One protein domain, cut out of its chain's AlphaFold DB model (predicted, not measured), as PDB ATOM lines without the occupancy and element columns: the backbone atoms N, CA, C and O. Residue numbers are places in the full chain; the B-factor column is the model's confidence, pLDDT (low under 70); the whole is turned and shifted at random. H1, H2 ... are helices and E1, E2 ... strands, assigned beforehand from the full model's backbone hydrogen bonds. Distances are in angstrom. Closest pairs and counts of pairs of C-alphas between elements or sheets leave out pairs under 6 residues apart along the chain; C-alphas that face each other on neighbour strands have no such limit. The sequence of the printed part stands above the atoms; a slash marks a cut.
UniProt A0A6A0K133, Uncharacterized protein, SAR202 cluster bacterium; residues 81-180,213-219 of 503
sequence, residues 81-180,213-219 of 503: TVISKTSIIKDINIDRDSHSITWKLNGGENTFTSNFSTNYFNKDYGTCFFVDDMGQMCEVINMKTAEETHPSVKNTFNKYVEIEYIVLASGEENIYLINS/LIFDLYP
ATOM      1  N   THR A  81      96.398 116.084 130.533       89.88
ATOM      2  CA  THR A  81      95.121 116.497 129.952       89.88
ATOM      3  C   THR A  81      94.275 117.225 130.984       89.88
ATOM      4  O   THR A  81      94.091 116.751 132.102       89.88
ATOM      5  N   VAL A  82      93.719 118.364 130.588       89.25
ATOM      6  CA  VAL A  82      92.711 119.094 131.355       89.25
ATOM      7  C   VAL A  82      91.359 118.912 130.683       89.25
ATOM      8  O   VAL A  82      91.197 119.205 129.499       89.25
ATOM      9  N   ILE A  83      90.391 118.442 131.454       90.50
ATOM     10  CA  ILE A  83      89.021 118.186 131.031       90.50
ATOM     11  C   ILE A  83      88.140 119.296 131.607       90.50
ATOM     12  O   ILE A  83      88.134 119.520 132.815       90.50
ATOM     13  N   SER A  84      87.414 120.018 130.760       87.62
ATOM     14  CA  SER A  84      86.579 121.149 131.193       87.62
ATOM     15  C   SER A  84      85.421 121.396 130.229       87.62
ATOM     16  O   SER A  84      85.516 121.045 129.059       87.62
ATOM     17  N   LYS A  85      84.337 122.041 130.676       82.81
ATOM     18  CA  LYS A  85      83.257 122.493 129.769       82.81
ATOM     19  C   LYS A  85      83.663 123.699 128.915       82.81
ATOM     20  O   LYS A  85      83.135 123.915 127.831       82.81
ATOM     21  N   THR A  86      84.627 124.489 129.385       75.94
ATOM     22  CA  THR A  86      85.082 125.716 128.719       75.94
ATOM     23  C   THR A  86      86.595 125.846 128.800       75.94
ATOM     24  O   THR A  86      87.161 125.645 129.871       75.94
ATOM     25  N   SER A  87      87.251 126.283 127.721       67.88
ATOM     26  CA  SER A  87      88.700 126.536 127.709       67.88
ATOM     27  C   SER A  87      89.064 127.782 128.531       67.88
ATOM     28  O   SER A  87      89.234 128.882 128.000       67.88
ATOM     29  N   ILE A  88      89.178 127.614 129.847       73.00
ATOM     30  CA  ILE A  88      89.496 128.692 130.801       73.00
ATOM     31  C   ILE A  88      90.935 128.658 131.305       73.00
ATOM     32  O   ILE A  88      91.414 129.672 131.810       73.00
ATOM     33  N   ILE A  89      91.641 127.538 131.155       77.06
ATOM     34  CA  ILE A  89      93.022 127.387 131.623       77.06
ATOM     35  C   ILE A  89      94.002 127.753 130.510       77.06
ATOM     36  O   ILE A  89      93.787 127.471 129.332       77.06
ATOM     37  N   LYS A  90      95.089 128.406 130.913       75.75
ATOM     38  CA  LYS A  90      96.238 128.749 130.086       75.75
ATOM     39  C   LYS A  90      97.498 128.341 130.829       75.75
ATOM     40  O   LYS A  90      97.629 128.682 131.994       75.75
ATOM     41  N   ASP A  91      98.430 127.697 130.137       77.12
ATOM     42  CA  ASP A  91      99.737 127.290 130.661       77.12
ATOM     43  C   ASP A  91      99.634 126.421 131.927       77.12
ATOM     44  O   ASP A  91      99.482 126.921 133.041       77.12
ATOM     45  N   ILE A  92      99.766 125.109 131.755       84.62
ATOM     46  CA  ILE A  92      99.878 124.159 132.860       84.62
ATOM     47  C   ILE A  92     101.312 123.645 132.944       84.62
ATOM     48  O   ILE A  92     101.990 123.491 131.928       84.62
ATOM     49  N   ASN A  93     101.775 123.398 134.159       85.31
ATOM     50  CA  ASN A  93     103.037 122.734 134.418       85.31
ATOM     51  C   ASN A  93     102.842 121.745 135.562       85.31
ATOM     52  O   ASN A  93     102.251 122.095 136.586       85.31
ATOM     53  N   ILE A  94     103.347 120.532 135.381       85.44
ATOM     54  CA  ILE A  94     103.312 119.484 136.390       85.44
ATOM     55  C   ILE A  94     104.742 119.184 136.824       85.44
ATOM     56  O   ILE A  94     105.620 118.917 136.007       85.44
ATOM     57  N   ASP A  95     104.984 119.238 138.125       84.06
ATOM     58  CA  ASP A  95     106.207 118.742 138.728       84.06
ATOM     59  C   ASP A  95     105.894 117.397 139.381       84.06
ATOM     60  O   ASP A  95     105.254 117.318 140.433       84.06
ATOM     61  N   ARG A  96     106.324 116.324 138.713       77.75
ATOM     62  CA  ARG A  96     106.107 114.950 139.176       77.75
ATOM     63  C   ARG A  96     107.001 114.565 140.358       77.75
ATOM     64  O   ARG A  96     106.663 113.609 141.047       77.75
ATOM     65  N   ASP A  97     108.105 115.277 140.604       81.69
ATOM     66  CA  ASP A  97     108.985 115.002 141.746       81.69
ATOM     67  C   ASP A  97     108.395 115.574 143.041       81.69
ATOM     68  O   ASP A  97     108.527 114.973 144.109       81.69
ATOM     69  N   SER A  98     107.736 116.734 142.948       81.38
ATOM     70  CA  SER A  98     107.062 117.386 144.078       81.38
ATOM     71  C   SER A  98     105.554 117.132 144.150       81.38
ATOM     72  O   SER A  98     104.907 117.642 145.066       81.38
ATOM     73  N   HIS A  99     104.999 116.358 143.208       83.62
ATOM     74  CA  HIS A  99     103.558 116.132 143.041       83.62
ATOM     75  C   HIS A  99     102.754 117.437 143.058       83.62
ATOM     76  O   HIS A  99     101.696 117.530 143.684       83.62
ATOM     77  N   SER A 100     103.266 118.468 142.382       85.62
ATOM     78  CA  SER A 100     102.620 119.776 142.310       85.62
ATOM     79  C   SER A 100     102.200 120.120 140.887       85.62
ATOM     80  O   SER A 100     102.895 119.839 139.913       85.62
ATOM     81  N   ILE A 101     101.028 120.728 140.762       87.44
ATOM     82  CA  ILE A 101     100.504 121.269 139.519       87.44
ATOM     83  C   ILE A 101     100.398 122.778 139.642       87.44
ATOM     84  O   ILE A 101      99.941 123.311 140.652       87.44
ATOM     85  N   THR A 102     100.830 123.473 138.600       87.75
ATOM     86  CA  THR A 102     100.767 124.924 138.499       87.75
ATOM     87  C   THR A 102     100.042 125.316 137.223       87.75
ATOM     88  O   THR A 102     100.362 124.799 136.156       87.75
ATOM     89  N   TRP A 103      99.081 126.235 137.310       88.62
ATOM     90  CA  TRP A 103      98.296 126.674 136.156       88.62
ATOM     91  C   TRP A 103      97.964 128.166 136.200       88.62
ATOM     92  O   TRP A 103      98.005 128.805 137.257       88.62
ATOM     93  N   LYS A 104      97.604 128.732 135.044       85.94
ATOM     94  CA  LYS A 104      97.029 130.080 134.935       85.94
ATOM     95  C   LYS A 104      95.647 130.026 134.292       85.94
ATOM     96  O   LYS A 104      95.265 129.049 133.654       85.94
ATOM     97  N   LEU A 105      94.882 131.096 134.467       83.44
ATOM     98  CA  LEU A 105      93.590 131.275 133.805       83.44
ATOM     99  C   LEU A 105      93.731 132.215 132.603       83.44
ATOM    100  O   LEU A 105      94.566 133.123 132.593       83.44
ATOM    101  N   ASN A 106      92.895 132.019 131.587       76.00
ATOM    102  CA  ASN A 106      92.838 132.871 130.406       76.00
ATOM    103  C   ASN A 106      92.540 134.327 130.805       76.00
ATOM    104  O   ASN A 106      91.507 134.629 131.392       76.00
ATOM    105  N   GLY A 107      93.463 135.239 130.481       69.75
ATOM    106  CA  GLY A 107      93.345 136.668 130.802       69.75
ATOM    107  C   GLY A 107      93.768 137.063 132.223       69.75
ATOM    108  O   GLY A 107      93.736 138.250 132.537       69.75
ATOM    109  N   GLY A 108      94.195 136.113 133.063       69.75
ATOM    110  CA  GLY A 108      94.742 136.376 134.395       69.75
ATOM    111  C   GLY A 108      96.271 136.289 134.440       69.75
ATOM    112  O   GLY A 108      96.876 135.460 133.764       69.75
ATOM    113  N   GLU A 109      96.911 137.124 135.265       72.88
ATOM    114  CA  GLU A 109      98.356 137.020 135.556       72.88
ATOM    115  C   GLU A 109      98.660 136.097 136.750       72.88
ATOM    116  O   GLU A 109      99.797 135.652 136.927       72.88
ATOM    117  N   ASN A 110      97.641 135.779 137.553       81.31
ATOM    118  CA  ASN A 110      97.790 134.959 138.747       81.31
ATOM    119  C   ASN A 110      98.117 133.511 138.381       81.31
ATOM    120  O   ASN A 110      97.475 132.899 137.527       81.31
ATOM    121  N   THR A 111      99.129 132.983 139.063       83.25
ATOM    122  CA  THR A 111      99.562 131.593 138.957       83.25
ATOM    123  C   THR A 111      99.050 130.848 140.177       83.25
ATOM    124  O   THR A 111      99.326 131.256 141.305       83.25
ATOM    125  N   PHE A 112      98.282 129.792 139.946       83.94
ATOM    126  CA  PHE A 112      97.753 128.924 140.986       83.94
ATOM    127  C   PHE A 112      98.617 127.673 141.072       83.94
ATOM    128  O   PHE A 112      99.072 127.177 140.044       83.94
ATOM    129  N   THR A 113      98.832 127.172 142.285       85.56
ATOM    130  CA  THR A 113      99.587 125.943 142.531       85.56
ATOM    131  C   THR A 113      98.830 125.090 143.533       85.56
ATOM    132  O   THR A 113      98.323 125.608 144.528       85.56
ATOM    133  N   SER A 114      98.769 123.790 143.277       85.25
ATOM    134  CA  SER A 114      98.212 122.803 144.195       85.25
ATOM    135  C   SER A 114      99.033 121.525 144.149       85.25
ATOM    136  O   SER A 114      99.683 121.245 143.147       85.25
ATOM    137  N   ASN A 115      98.979 120.734 145.216       86.56
ATOM    138  CA  ASN A 115      99.537 119.387 145.205       86.56
ATOM    139  C   ASN A 115      98.455 118.393 144.791       86.56
ATOM    140  O   ASN A 115      97.284 118.602 145.108       86.56
ATOM    141  N   PHE A 116      98.850 117.330 144.103       84.50
ATOM    142  CA  PHE A 116      97.996 116.198 143.753       84.50
ATOM    143  C   PHE A 116      98.563 114.923 144.394       84.50
ATOM    144  O   PHE A 116      99.712 114.897 144.832       84.50
ATOM    145  N   SER A 117      97.743 113.891 144.560       72.81
ATOM    146  CA  SER A 117      98.058 112.759 145.449       72.81
ATOM    147  C   SER A 117      98.150 111.416 144.736       72.81
ATOM    148  O   SER A 117      98.796 110.484 145.222       72.81
ATOM    149  N   THR A 118      97.515 111.305 143.580       69.19
ATOM    150  CA  THR A 118      97.389 110.071 142.826       69.19
ATOM    151  C   THR A 118      98.355 110.059 141.649       69.19
ATOM    152  O   THR A 118      98.757 111.081 141.103       69.19
ATOM    153  N   ASN A 119      98.735 108.852 141.238       74.12
ATOM    154  CA  ASN A 119      99.470 108.631 139.994       74.12
ATOM    155  C   ASN A 119      98.535 108.026 138.935       74.12
ATOM    156  O   ASN A 119      98.965 107.167 138.161       74.12
ATOM    157  N   TYR A 120      97.241 108.382 138.960       84.25
ATOM    158  CA  TYR A 120      96.298 107.865 137.978       84.25
ATOM    159  C   TYR A 120      96.751 108.265 136.572       84.25
ATOM    160  O   TYR A 120      97.056 109.423 136.291       84.25
ATOM    161  N   PHE A 121      96.817 107.273 135.687       84.94
ATOM    162  CA  PHE A 121      97.268 107.453 134.318       84.94
ATOM    163  C   PHE A 121      96.247 106.843 133.367       84.94
ATOM    164  O   PHE A 121      96.052 105.623 133.320       84.94
ATOM    165  N   ASN A 122      95.600 107.702 132.589       88.56
ATOM    166  CA  ASN A 122      94.682 107.297 131.548       88.56
ATOM    167  C   ASN A 122      95.455 106.861 130.293       88.56
ATOM    168  O   ASN A 122      96.425 107.492 129.883       88.56
ATOM    169  N   LYS A 123      95.012 105.778 129.646       81.88
ATOM    170  CA  LYS A 123      95.705 105.219 128.472       81.88
ATOM    171  C   LYS A 123      95.655 106.109 127.227       81.88
ATOM    172  O   LYS A 123      96.532 105.963 126.381       81.88
ATOM    173  N   ASP A 124      94.632 106.948 127.092       83.38
ATOM    174  CA  ASP A 124      94.433 107.798 125.915       83.38
ATOM    175  C   ASP A 124      94.790 109.265 126.201       83.38
ATOM    176  O   ASP A 124      95.220 109.968 125.293       83.38
ATOM    177  N   TYR A 125      94.650 109.704 127.456       85.75
ATOM    178  CA  TYR A 125      94.797 111.106 127.872       85.75
ATOM    179  C   TYR A 125      95.920 111.366 128.890       85.75
ATOM    180  O   TYR A 125      96.107 112.499 129.326       85.75
ATOM    181  N   GLY A 126      96.677 110.345 129.290       86.38
ATOM    182  CA  GLY A 126      97.768 110.504 130.249       86.38
ATOM    183  C   GLY A 126      97.286 110.933 131.637       86.38
ATOM    184  O   GLY A 126      96.274 110.432 132.137       86.38
ATOM    185  N   THR A 127      98.015 111.841 132.286       88.75
ATOM    186  CA  THR A 127      97.629 112.373 133.605       88.75
ATOM    187  C   THR A 127      96.473 113.351 133.432       88.75
ATOM    188  O   THR A 127      96.604 114.315 132.685       88.75
ATOM    189  N   CYS A 128      95.345 113.120 134.099       90.19
ATOM    190  CA  CYS A 128      94.126 113.890 133.856       90.19
ATOM    191  C   CYS A 128      93.762 114.790 135.043       90.19
ATOM    192  O   CYS A 128      93.777 114.364 136.195       90.19
ATOM    193  N   PHE A 129      93.363 116.019 134.737       91.44
ATOM    194  CA  PHE A 129      92.732 116.952 135.664       91.44
ATOM    195  C   PHE A 129      91.361 117.336 135.122       91.44
ATOM    196  O   PHE A 129      91.160 117.395 133.910       91.44
ATOM    197  N   PHE A 130      90.420 117.597 136.015       90.56
ATOM    198  CA  PHE A 130      89.071 118.028 135.682       90.56
ATOM    199  C   PHE A 130      88.829 119.416 136.268       90.56
ATOM    200  O   PHE A 130      89.371 119.747 137.320       90.56
ATOM    201  N   VAL A 131      88.054 120.243 135.578       88.38
ATOM    202  CA  VAL A 131      87.567 121.507 136.125       88.38
ATOM    203  C   VAL A 131      86.072 121.391 136.326       88.38
ATOM    204  O   VAL A 131      85.339 121.189 135.355       88.38
ATOM    205  N   ASP A 132      85.645 121.503 137.580       83.00
ATOM    206  CA  ASP A 132      84.237 121.400 137.940       83.00
ATOM    207  C   ASP A 132      83.421 122.632 137.504       83.00
ATOM    208  O   ASP A 132      83.950 123.640 137.024       83.00
ATOM    209  N   ASP A 133      82.103 122.562 137.697       79.38
ATOM    210  CA  ASP A 133      81.176 123.647 137.358       79.38
ATOM    211  C   ASP A 133      81.416 124.929 138.185       79.38
ATOM    212  O   ASP A 133      80.961 126.010 137.808       79.38
ATOM    213  N   MET A 134      82.143 124.831 139.305       76.94
ATOM    214  CA  MET A 134      82.542 125.967 140.140       76.94
ATOM    215  C   MET A 134      83.897 126.563 139.716       76.94
ATOM    216  O   MET A 134      84.349 127.544 140.314       76.94
ATOM    217  N   GLY A 135      84.545 126.006 138.686       77.81
ATOM    218  CA  GLY A 135      85.848 126.440 138.188       77.81
ATOM    219  C   GLY A 135      87.030 125.982 139.047       77.81
ATOM    220  O   GLY A 135      88.122 126.545 138.929       77.81
ATOM    221  N   GLN A 136      86.832 125.007 139.933       83.38
ATOM    222  CA  GLN A 136      87.879 124.461 140.790       83.38
ATOM    223  C   GLN A 136      88.664 123.378 140.058       83.38
ATOM    224  O   GLN A 136      88.116 122.608 139.272       83.38
ATOM    225  N   MET A 137      89.972 123.323 140.317       88.25
ATOM    226  CA  MET A 137      90.821 122.279 139.758       88.25
ATOM    227  C   MET A 137      90.703 121.001 140.585       88.25
ATOM    228  O   MET A 137      90.896 121.000 141.803       88.25
ATOM    229  N   CYS A 138      90.422 119.913 139.885       89.75
ATOM    230  CA  CYS A 138      90.219 118.590 140.434       89.75
ATOM    231  C   CYS A 138      91.224 117.607 139.835       89.75
ATOM    232  O   CYS A 138      91.527 117.643 138.641       89.75
ATOM    233  N   GLU A 139      91.725 116.703 140.660       91.50
ATOM    234  CA  GLU A 139      92.539 115.573 140.229       91.50
ATOM    235  C   GLU A 139      91.626 114.428 139.781       91.50
ATOM    236  O   GLU A 139      90.741 114.024 140.531       91.50
ATOM    237  N   VAL A 140      91.825 113.893 138.573       91.75
ATOM    238  CA  VAL A 140      91.071 112.718 138.113       91.75
ATOM    239  C   VAL A 140      91.714 111.462 138.679       91.75
ATOM    240  O   VAL A 140      92.897 111.213 138.457       91.75
ATOM    241  N   ILE A 141      90.917 110.642 139.358       92.31
ATOM    242  CA  ILE A 141      91.375 109.399 139.988       92.31
ATOM    243  C   ILE A 141      90.971 108.158 139.198       92.31
ATOM    244  O   ILE A 141      91.598 107.107 139.339       92.31
ATOM    245  N   ASN A 142      89.943 108.275 138.353       91.62
ATOM    246  CA  ASN A 142      89.500 107.207 137.472       91.62
ATOM    247  C   ASN A 142      88.626 107.741 136.328       91.62
ATOM    248  O   ASN A 142      87.944 108.755 136.463       91.62
ATOM    249  N   MET A 143      88.593 107.020 135.209       91.00
ATOM    250  CA  MET A 143      87.663 107.269 134.109       91.00
ATOM    251  C   MET A 143      87.141 105.936 133.585       91.00
ATOM    252  O   MET A 143      87.934 105.127 133.094       91.00
ATOM    253  N   LYS A 144      85.822 105.724 133.639       89.12
ATOM    254  CA  LYS A 144      85.197 104.492 133.135       89.12
ATOM    255  C   LYS A 144      84.777 104.649 131.687       89.12
ATOM    256  O   LYS A 144      84.293 105.701 131.255       89.12
ATOM    257  N   THR A 145      84.955 103.575 130.933       87.06
ATOM    258  CA  THR A 145      84.559 103.519 129.526       87.06
ATOM    259  C   THR A 145      83.157 102.935 129.343       87.06
ATOM    260  O   THR A 145      82.660 102.165 130.165       87.06
ATOM    261  N   ALA A 146      82.520 103.264 128.218       82.75
ATOM    262  CA  ALA A 146      81.246 102.682 127.802       82.75
ATOM    263  C   ALA A 146      81.327 101.151 127.632       82.75
ATOM    264  O   ALA A 146      80.352 100.452 127.867       82.75
ATOM    265  N   GLU A 147      82.485 100.609 127.236       80.44
ATOM    266  CA  GLU A 147      82.676  99.156 127.071       80.44
ATOM    267  C   GLU A 147      82.734  98.432 128.430       80.44
ATOM    268  O   GLU A 147      82.254  97.307 128.554       80.44
ATOM    269  N   GLU A 148      83.268  99.080 129.472       81.06
ATOM    270  CA  GLU A 148      83.289  98.540 130.842       81.06
ATOM    271  C   GLU A 148      81.892  98.506 131.480       81.06
ATOM    272  O   GLU A 148      81.607  97.622 132.287       81.06
ATOM    273  N   THR A 149      81.019  99.440 131.102       73.31
ATOM    274  CA  THR A 149      79.620  99.511 131.560       73.31
ATOM    275  C   THR A 149      78.683  98.656 130.697       73.31
ATOM    276  O   THR A 149      77.797  97.987 131.230       73.31
ATOM    277  N   HIS A 150      78.927  98.583 129.384       75.12
ATOM    278  CA  HIS A 150      78.146  97.816 128.410       75.12
ATOM    279  C   HIS A 150      79.050  96.990 127.465       75.12
ATOM    280  O   HIS A 150      79.353  97.418 126.347       75.12
ATOM    281  N   PRO A 151      79.419  95.745 127.841       69.62
ATOM    282  CA  PRO A 151      80.402  94.925 127.113       69.62
ATOM    283  C   PRO A 151      80.013  94.522 125.680       69.62
ATOM    284  O   PRO A 151      80.830  93.980 124.933       69.62
ATOM    285  N   SER A 152      78.750  94.712 125.294       64.12
ATOM    286  CA  SER A 152      78.246  94.415 123.952       64.12
ATOM    287  C   SER A 152      78.606  95.481 122.913       64.12
ATOM    288  O   SER A 152      78.533  95.194 121.718       64.12
ATOM    289  N   VAL A 153      79.004  96.687 123.336       63.31
ATOM    290  CA  VAL A 153      79.318  97.808 122.441       63.31
ATOM    291  C   VAL A 153      80.828  97.880 122.215       63.31
ATOM    292  O   VAL A 153      81.584  98.286 123.093       63.31
ATOM    293  N   LYS A 154      81.282  97.495 121.017       70.94
ATOM    294  CA  LYS A 154      82.690  97.613 120.608       70.94
ATOM    295  C   LYS A 154      82.874  98.812 119.693       70.94
ATOM    296  O   LYS A 154      82.514  98.752 118.522       70.94
ATOM    297  N   ASN A 155      83.485  99.864 120.223       80.19
ATOM    298  CA  ASN A 155      83.799 101.074 119.467       80.19
ATOM    299  C   ASN A 155      85.259 101.071 119.016       80.19
ATOM    300  O   ASN A 155      86.123 100.503 119.682       80.19
ATOM    301  N   THR A 156      85.570 101.743 117.903       83.88
ATOM    302  CA  THR A 156      86.969 101.914 117.480       83.88
ATOM    303  C   THR A 156      87.794 102.600 118.564       83.88
ATOM    304  O   THR A 156      88.923 102.190 118.818       83.88
ATOM    305  N   PHE A 157      87.235 103.619 119.218       87.50
ATOM    306  CA  PHE A 157      87.895 104.397 120.262       87.50
ATOM    307  C   PHE A 157      87.214 104.191 121.609       87.50
ATOM    308  O   PHE A 157      86.010 103.936 121.667       87.50
ATOM    309  N   ASN A 158      87.961 104.394 122.693       86.00
ATOM    310  CA  ASN A 158      87.351 104.487 124.011       86.00
ATOM    311  C   ASN A 158      86.389 105.684 124.060       86.00
ATOM    312  O   ASN A 158      86.742 106.834 123.752       86.00
ATOM    313  N   LYS A 159      85.161 105.399 124.484       84.06
ATOM    314  CA  LYS A 159      84.198 106.407 124.917       84.06
ATOM    315  C   LYS A 159      84.178 106.386 126.433       84.06
ATOM    316  O   LYS A 159      83.921 105.334 127.006       84.06
ATOM    317  N   TYR A 160      84.499 107.509 127.053       86.31
ATOM    318  CA  TYR A 160      84.427 107.660 128.500       86.31
ATOM    319  C   TYR A 160      83.031 108.156 128.859       86.31
ATOM    320  O   TYR A 160      82.517 109.034 128.171       86.31
ATOM    321  N   VAL A 161      82.431 107.562 129.888       87.00
ATOM    322  CA  VAL A 161      81.059 107.865 130.343       87.00
ATOM    323  C   VAL A 161      81.031 108.384 131.776       87.00
ATOM    324  O   VAL A 161      80.058 108.990 132.201       87.00
ATOM    325  N   GLU A 162      82.111 108.182 132.525       89.88
ATOM    326  CA  GLU A 162      82.199 108.564 133.929       89.88
ATOM    327  C   GLU A 162      83.622 109.022 134.256       89.88
ATOM    328  O   GLU A 162      84.592 108.385 133.831       89.88
ATOM    329  N   ILE A 163      83.737 110.116 135.009       91.06
ATOM    330  CA  ILE A 163      84.983 110.656 135.561       91.06
ATOM    331  C   ILE A 163      84.836 110.691 137.080       91.06
ATOM    332  O   ILE A 163      83.991 111.414 137.602       91.06
ATOM    333  N   GLU A 164      85.678 109.948 137.786       92.44
ATOM    334  CA  GLU A 164      85.814 110.043 139.239       92.44
ATOM    335  C   GLU A 164      86.971 111.010 139.530       92.44
ATOM    336  O   GLU A 164      88.065 110.868 138.967       92.44
ATOM    337  N   TYR A 165      86.744 112.014 140.377       92.44
ATOM    338  CA  TYR A 165      87.726 113.063 140.659       92.44
ATOM    339  C   TYR A 165      87.712 113.514 142.120       92.44
ATOM    340  O   TYR A 165      86.715 113.367 142.822       92.44
ATOM    341  N   ILE A 166      88.821 114.105 142.563       90.88
ATOM    342  CA  ILE A 166      88.994 114.694 143.893       90.88
ATOM    343  C   ILE A 166      89.225 116.192 143.750       90.88
ATOM    344  O   ILE A 166      90.098 116.637 143.002       90.88
ATOM    345  N   VAL A 167      88.455 116.989 144.483       88.06
ATOM    346  CA  VAL A 167      88.630 118.443 144.528       88.06
ATOM    347  C   VAL A 167      89.910 118.769 145.293       88.06
ATOM    348  O   VAL A 167      90.021 118.467 146.479       88.06
ATOM    349  N   LEU A 168      90.872 119.433 144.647       85.94
ATOM    350  CA  LEU A 168      92.185 119.681 145.257       85.94
ATOM    351  C   LEU A 168      92.125 120.598 146.491       85.94
ATOM    352  O   LEU A 168      92.961 120.495 147.385       85.94
ATOM    353  N   ALA A 169      91.140 121.499 146.549       82.75
ATOM    354  CA  ALA A 169      90.990 122.454 147.644       82.75
ATOM    355  C   ALA A 169      90.336 121.856 148.904       82.75
ATOM    356  O   ALA A 169      90.717 122.223 150.015       82.75
ATOM    357  N   SER A 170      89.343 120.975 148.744       84.31
ATOM    358  CA  SER A 170      88.557 120.409 149.854       84.31
ATOM    359  C   SER A 170      88.898 118.952 150.171       84.31
ATOM    360  O   SER A 170      88.646 118.508 151.288       84.31
ATOM    361  N   GLY A 171      89.475 118.215 149.218       83.62
ATOM    362  CA  GLY A 171      89.706 116.774 149.313       83.62
ATOM    363  C   GLY A 171      88.443 115.923 149.138       83.62
ATOM    364  O   GLY A 171      88.481 114.736 149.443       83.62
ATOM    365  N   GLU A 172      87.325 116.503 148.688       88.38
ATOM    366  CA  GLU A 172      86.082 115.762 148.429       88.38
ATOM    367  C   GLU A 172      86.158 114.972 147.119       88.38
ATOM    368  O   GLU A 172      86.521 115.522 146.076       88.38
ATOM    369  N   GLU A 173      85.765 113.697 147.173       91.06
ATOM    370  CA  GLU A 173      85.617 112.841 145.995       91.06
ATOM    371  C   GLU A 173      84.228 113.021 145.377       91.06
ATOM    372  O   GLU A 173      83.217 113.024 146.080       91.06
ATOM    373  N   ASN A 174      84.174 113.144 144.056       91.19
ATOM    374  CA  ASN A 174      82.948 113.335 143.294       91.19
ATOM    375  C   ASN A 174      82.994 112.549 141.980       91.19
ATOM    376  O   ASN A 174      84.048 112.098 141.525       91.19
ATOM    377  N   ILE A 175      81.824 112.399 141.359       89.94
ATOM    378  CA  ILE A 175      81.656 111.702 140.085       89.94
ATOM    379  C   ILE A 175      80.974 112.645 139.099       89.94
ATOM    380  O   ILE A 175      79.958 113.260 139.418       89.94
ATOM    381  N   TYR A 176      81.526 112.737 137.892       88.38
ATOM    382  CA  TYR A 176      80.906 113.402 136.753       88.38
ATOM    383  C   TYR A 176      80.499 112.364 135.709       88.38
ATOM    384  O   TYR A 176      81.336 111.594 135.232       88.38
ATOM    385  N   LEU A 177      79.224 112.359 135.325       86.56
ATOM    386  CA  LEU A 177      78.708 111.514 134.250       86.56
ATOM    387  C   LEU A 177      78.800 112.280 132.926       86.56
ATOM    388  O   LEU A 177      78.192 113.337 132.765       86.56
ATOM    389  N   ILE A 178      79.592 111.756 131.988       78.12
ATOM    390  CA  ILE A 178      79.758 112.320 130.648       78.12
ATOM    391  C   ILE A 178      78.527 111.921 129.841       78.12
ATOM    392  O   ILE A 178      78.415 110.770 129.427       78.12
ATOM    393  N   ASN A 179      77.632 112.887 129.636       62.69
ATOM    394  CA  ASN A 179      76.339 112.727 128.978       62.69
ATOM    395  C   ASN A 179      75.474 111.678 129.683       62.69
ATOM    396  O   ASN A 179      75.436 110.510 129.300       62.69
ATOM    397  N   SER A 180      74.722 112.108 130.699       39.53
ATOM    398  CA  SER A 180      73.493 111.394 131.029       39.53
ATOM    399  C   SER A 180      72.577 111.512 129.811       39.53
ATOM    400  O   SER A 180      71.890 112.523 129.654       39.53
ATOM    401  N   LEU A 213      82.402 118.057 126.779       81.75
ATOM    402  CA  LEU A 213      83.668 118.255 127.476       81.75
ATOM    403  C   LEU A 213      84.816 118.502 126.485       81.75
ATOM    404  O   LEU A 213      85.035 117.779 125.507       81.75
ATOM    405  N   ILE A 214      85.609 119.523 126.784       83.38
ATOM    406  CA  ILE A 214      86.840 119.873 126.094       83.38
ATOM    407  C   ILE A 214      88.004 119.183 126.802       83.38
ATOM    408  O   ILE A 214      88.205 119.354 128.002       83.38
ATOM    409  N   PHE A 215      88.780 118.430 126.026       86.56
ATOM    410  CA  PHE A 215      90.023 117.792 126.444       86.56
ATOM    411  C   PHE A 215      91.183 118.593 125.855       86.56
ATOM    412  O   PHE A 215      91.435 118.522 124.648       86.56
ATOM    413  N   ASP A 216      91.852 119.377 126.694       86.38
ATOM    414  CA  ASP A 216      93.015 120.176 126.315       86.38
ATOM    415  C   ASP A 216      94.293 119.464 126.780       86.38
ATOM    416  O   ASP A 216      94.466 119.194 127.969       86.38
ATOM    417  N   LEU A 217      95.170 119.134 125.828       86.75
ATOM    418  CA  LEU A 217      96.416 118.402 126.066       86.75
ATOM    419  C   LEU A 217      97.591 119.368 126.242       86.75
ATOM    420  O   LEU A 217      97.701 120.370 125.528       86.75
ATOM    421  N   TYR A 218      98.475 119.030 127.173       87.19
ATOM    422  CA  TYR A 218      99.626 119.825 127.559       87.19
ATOM    423  C   TYR A 218     100.875 118.955 127.763       87.19
ATOM    424  O   TYR A 218     100.766 117.809 128.215       87.19
ATOM    425  N   PRO A 219     102.065 119.508 127.467       87.69
ATOM    426  CA  PRO A 219     103.332 118.827 127.698       87.69
ATOM    427  C   PRO A 219     103.658 118.726 129.192       87.69
ATOM    428  O   PRO A 219     103.327 119.629 129.964       87.69
TER     429      PRO A 219
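AT A GLANCE: This is residues 81 to 180 and 213 to 219 of the 503 residues of an uncharacterized protein of SAR202 cluster bacterium (UniProt A0A6A0K133). A six-stranded, strongly twisted sheet and a smaller three-stranded sheet make a loose sandwich, two sheets only partly face to face with their strands crossed at 81 degrees. In the larger sheet E6 bends, and E6 and E7 reach away from the small sheet toward the short helix H1 and its link to E7, at the far end of the longest axis. The 107 printed residues hold E1, E2, E3, E4, E5, E6, H1, E7, E8 and E9 along the chain; the larger sheet runs E8, E7, E6, E5, E1, E9 and is mixed, and the smaller runs E2, E3, E4, antiparallel. The class is mostly strand, and the whole is compact, with a radius of gyration of the C-alphas of 14.2 A, but elongated, with spans of 48, 28 and 26 A.

HOW THE PARTS SIT: Begin at the larger sheet with E5, residues 127 to 131, and E1, residues 81 to 84, which are parallel at 18 degrees; look for N 129 and O 81, 2.8 A apart. On E1's other side is the edge strand E9, residues 214 to 218, antiparallel, with N 82 and O 216 2.8 A apart. E6, residues 137 to 145, forms a hairpin with E5, with N 138 and O 130 2.8 A apart, and bends by 65 degrees at residue 141. E7, residues 160 to 167, is antiparallel to E6, with N 166 and O 139 2.8 A apart. E8, residues 173 to 177, the other edge strand, forms a hairpin with E7, with N 174 and O 165 2.8 A apart. H1, residues 146 to 149, only grazes this sheet; it is too short for any O i to N i+4 pair, and its one O i to N i+3 pair is within hydrogen-bond range. Its closest C-alphas to E7 are those of Ala 146 and Val 161, 5.8 A apart. The smaller sheet is a meander, each strand the antiparallel neighbour of the one before: E2, residues 89 to 95, E3, residues 100 to 105, and E4, residues 111 to 115. Look for N 93 and O 102, 2.8 A apart, and N 101 and O 114, 2.8 A apart. The closest C-alphas of E2 and E9 are those of Ile 92 and Tyr 218, 6.9 A apart, and E4 and E6 are near each other, with 5 pairs of C-alphas within 10 A.

IN THESE COORDINATES: Find C-alpha 81 at (95.121, 116.497, 129.952), where E1 begins. E6, the longest strand by residues, runs 22.3 A from C-alpha 137 at (90.821, 122.279, 139.758) to C-alpha 145. E7 is 19.8 A long, E2 17.3 A and E3 16.9 A. E9 ends at C-alpha 218, (99.626, 119.825, 127.559).

THE WHOLE: The two C-alphas farthest apart are those of Glu 109 and Ser 152, 48.5 A. Residues 181 to 212 are not printed, and C-alphas 180 and 213 are 12.8 A apart across this cut. Of the links that are printed whole, E4 to E5 is long. The mean pLDDT of the printed part is 82.9; residues 87, 107 to 108, 118, 151 to 153 and 179 to 180 are under 70.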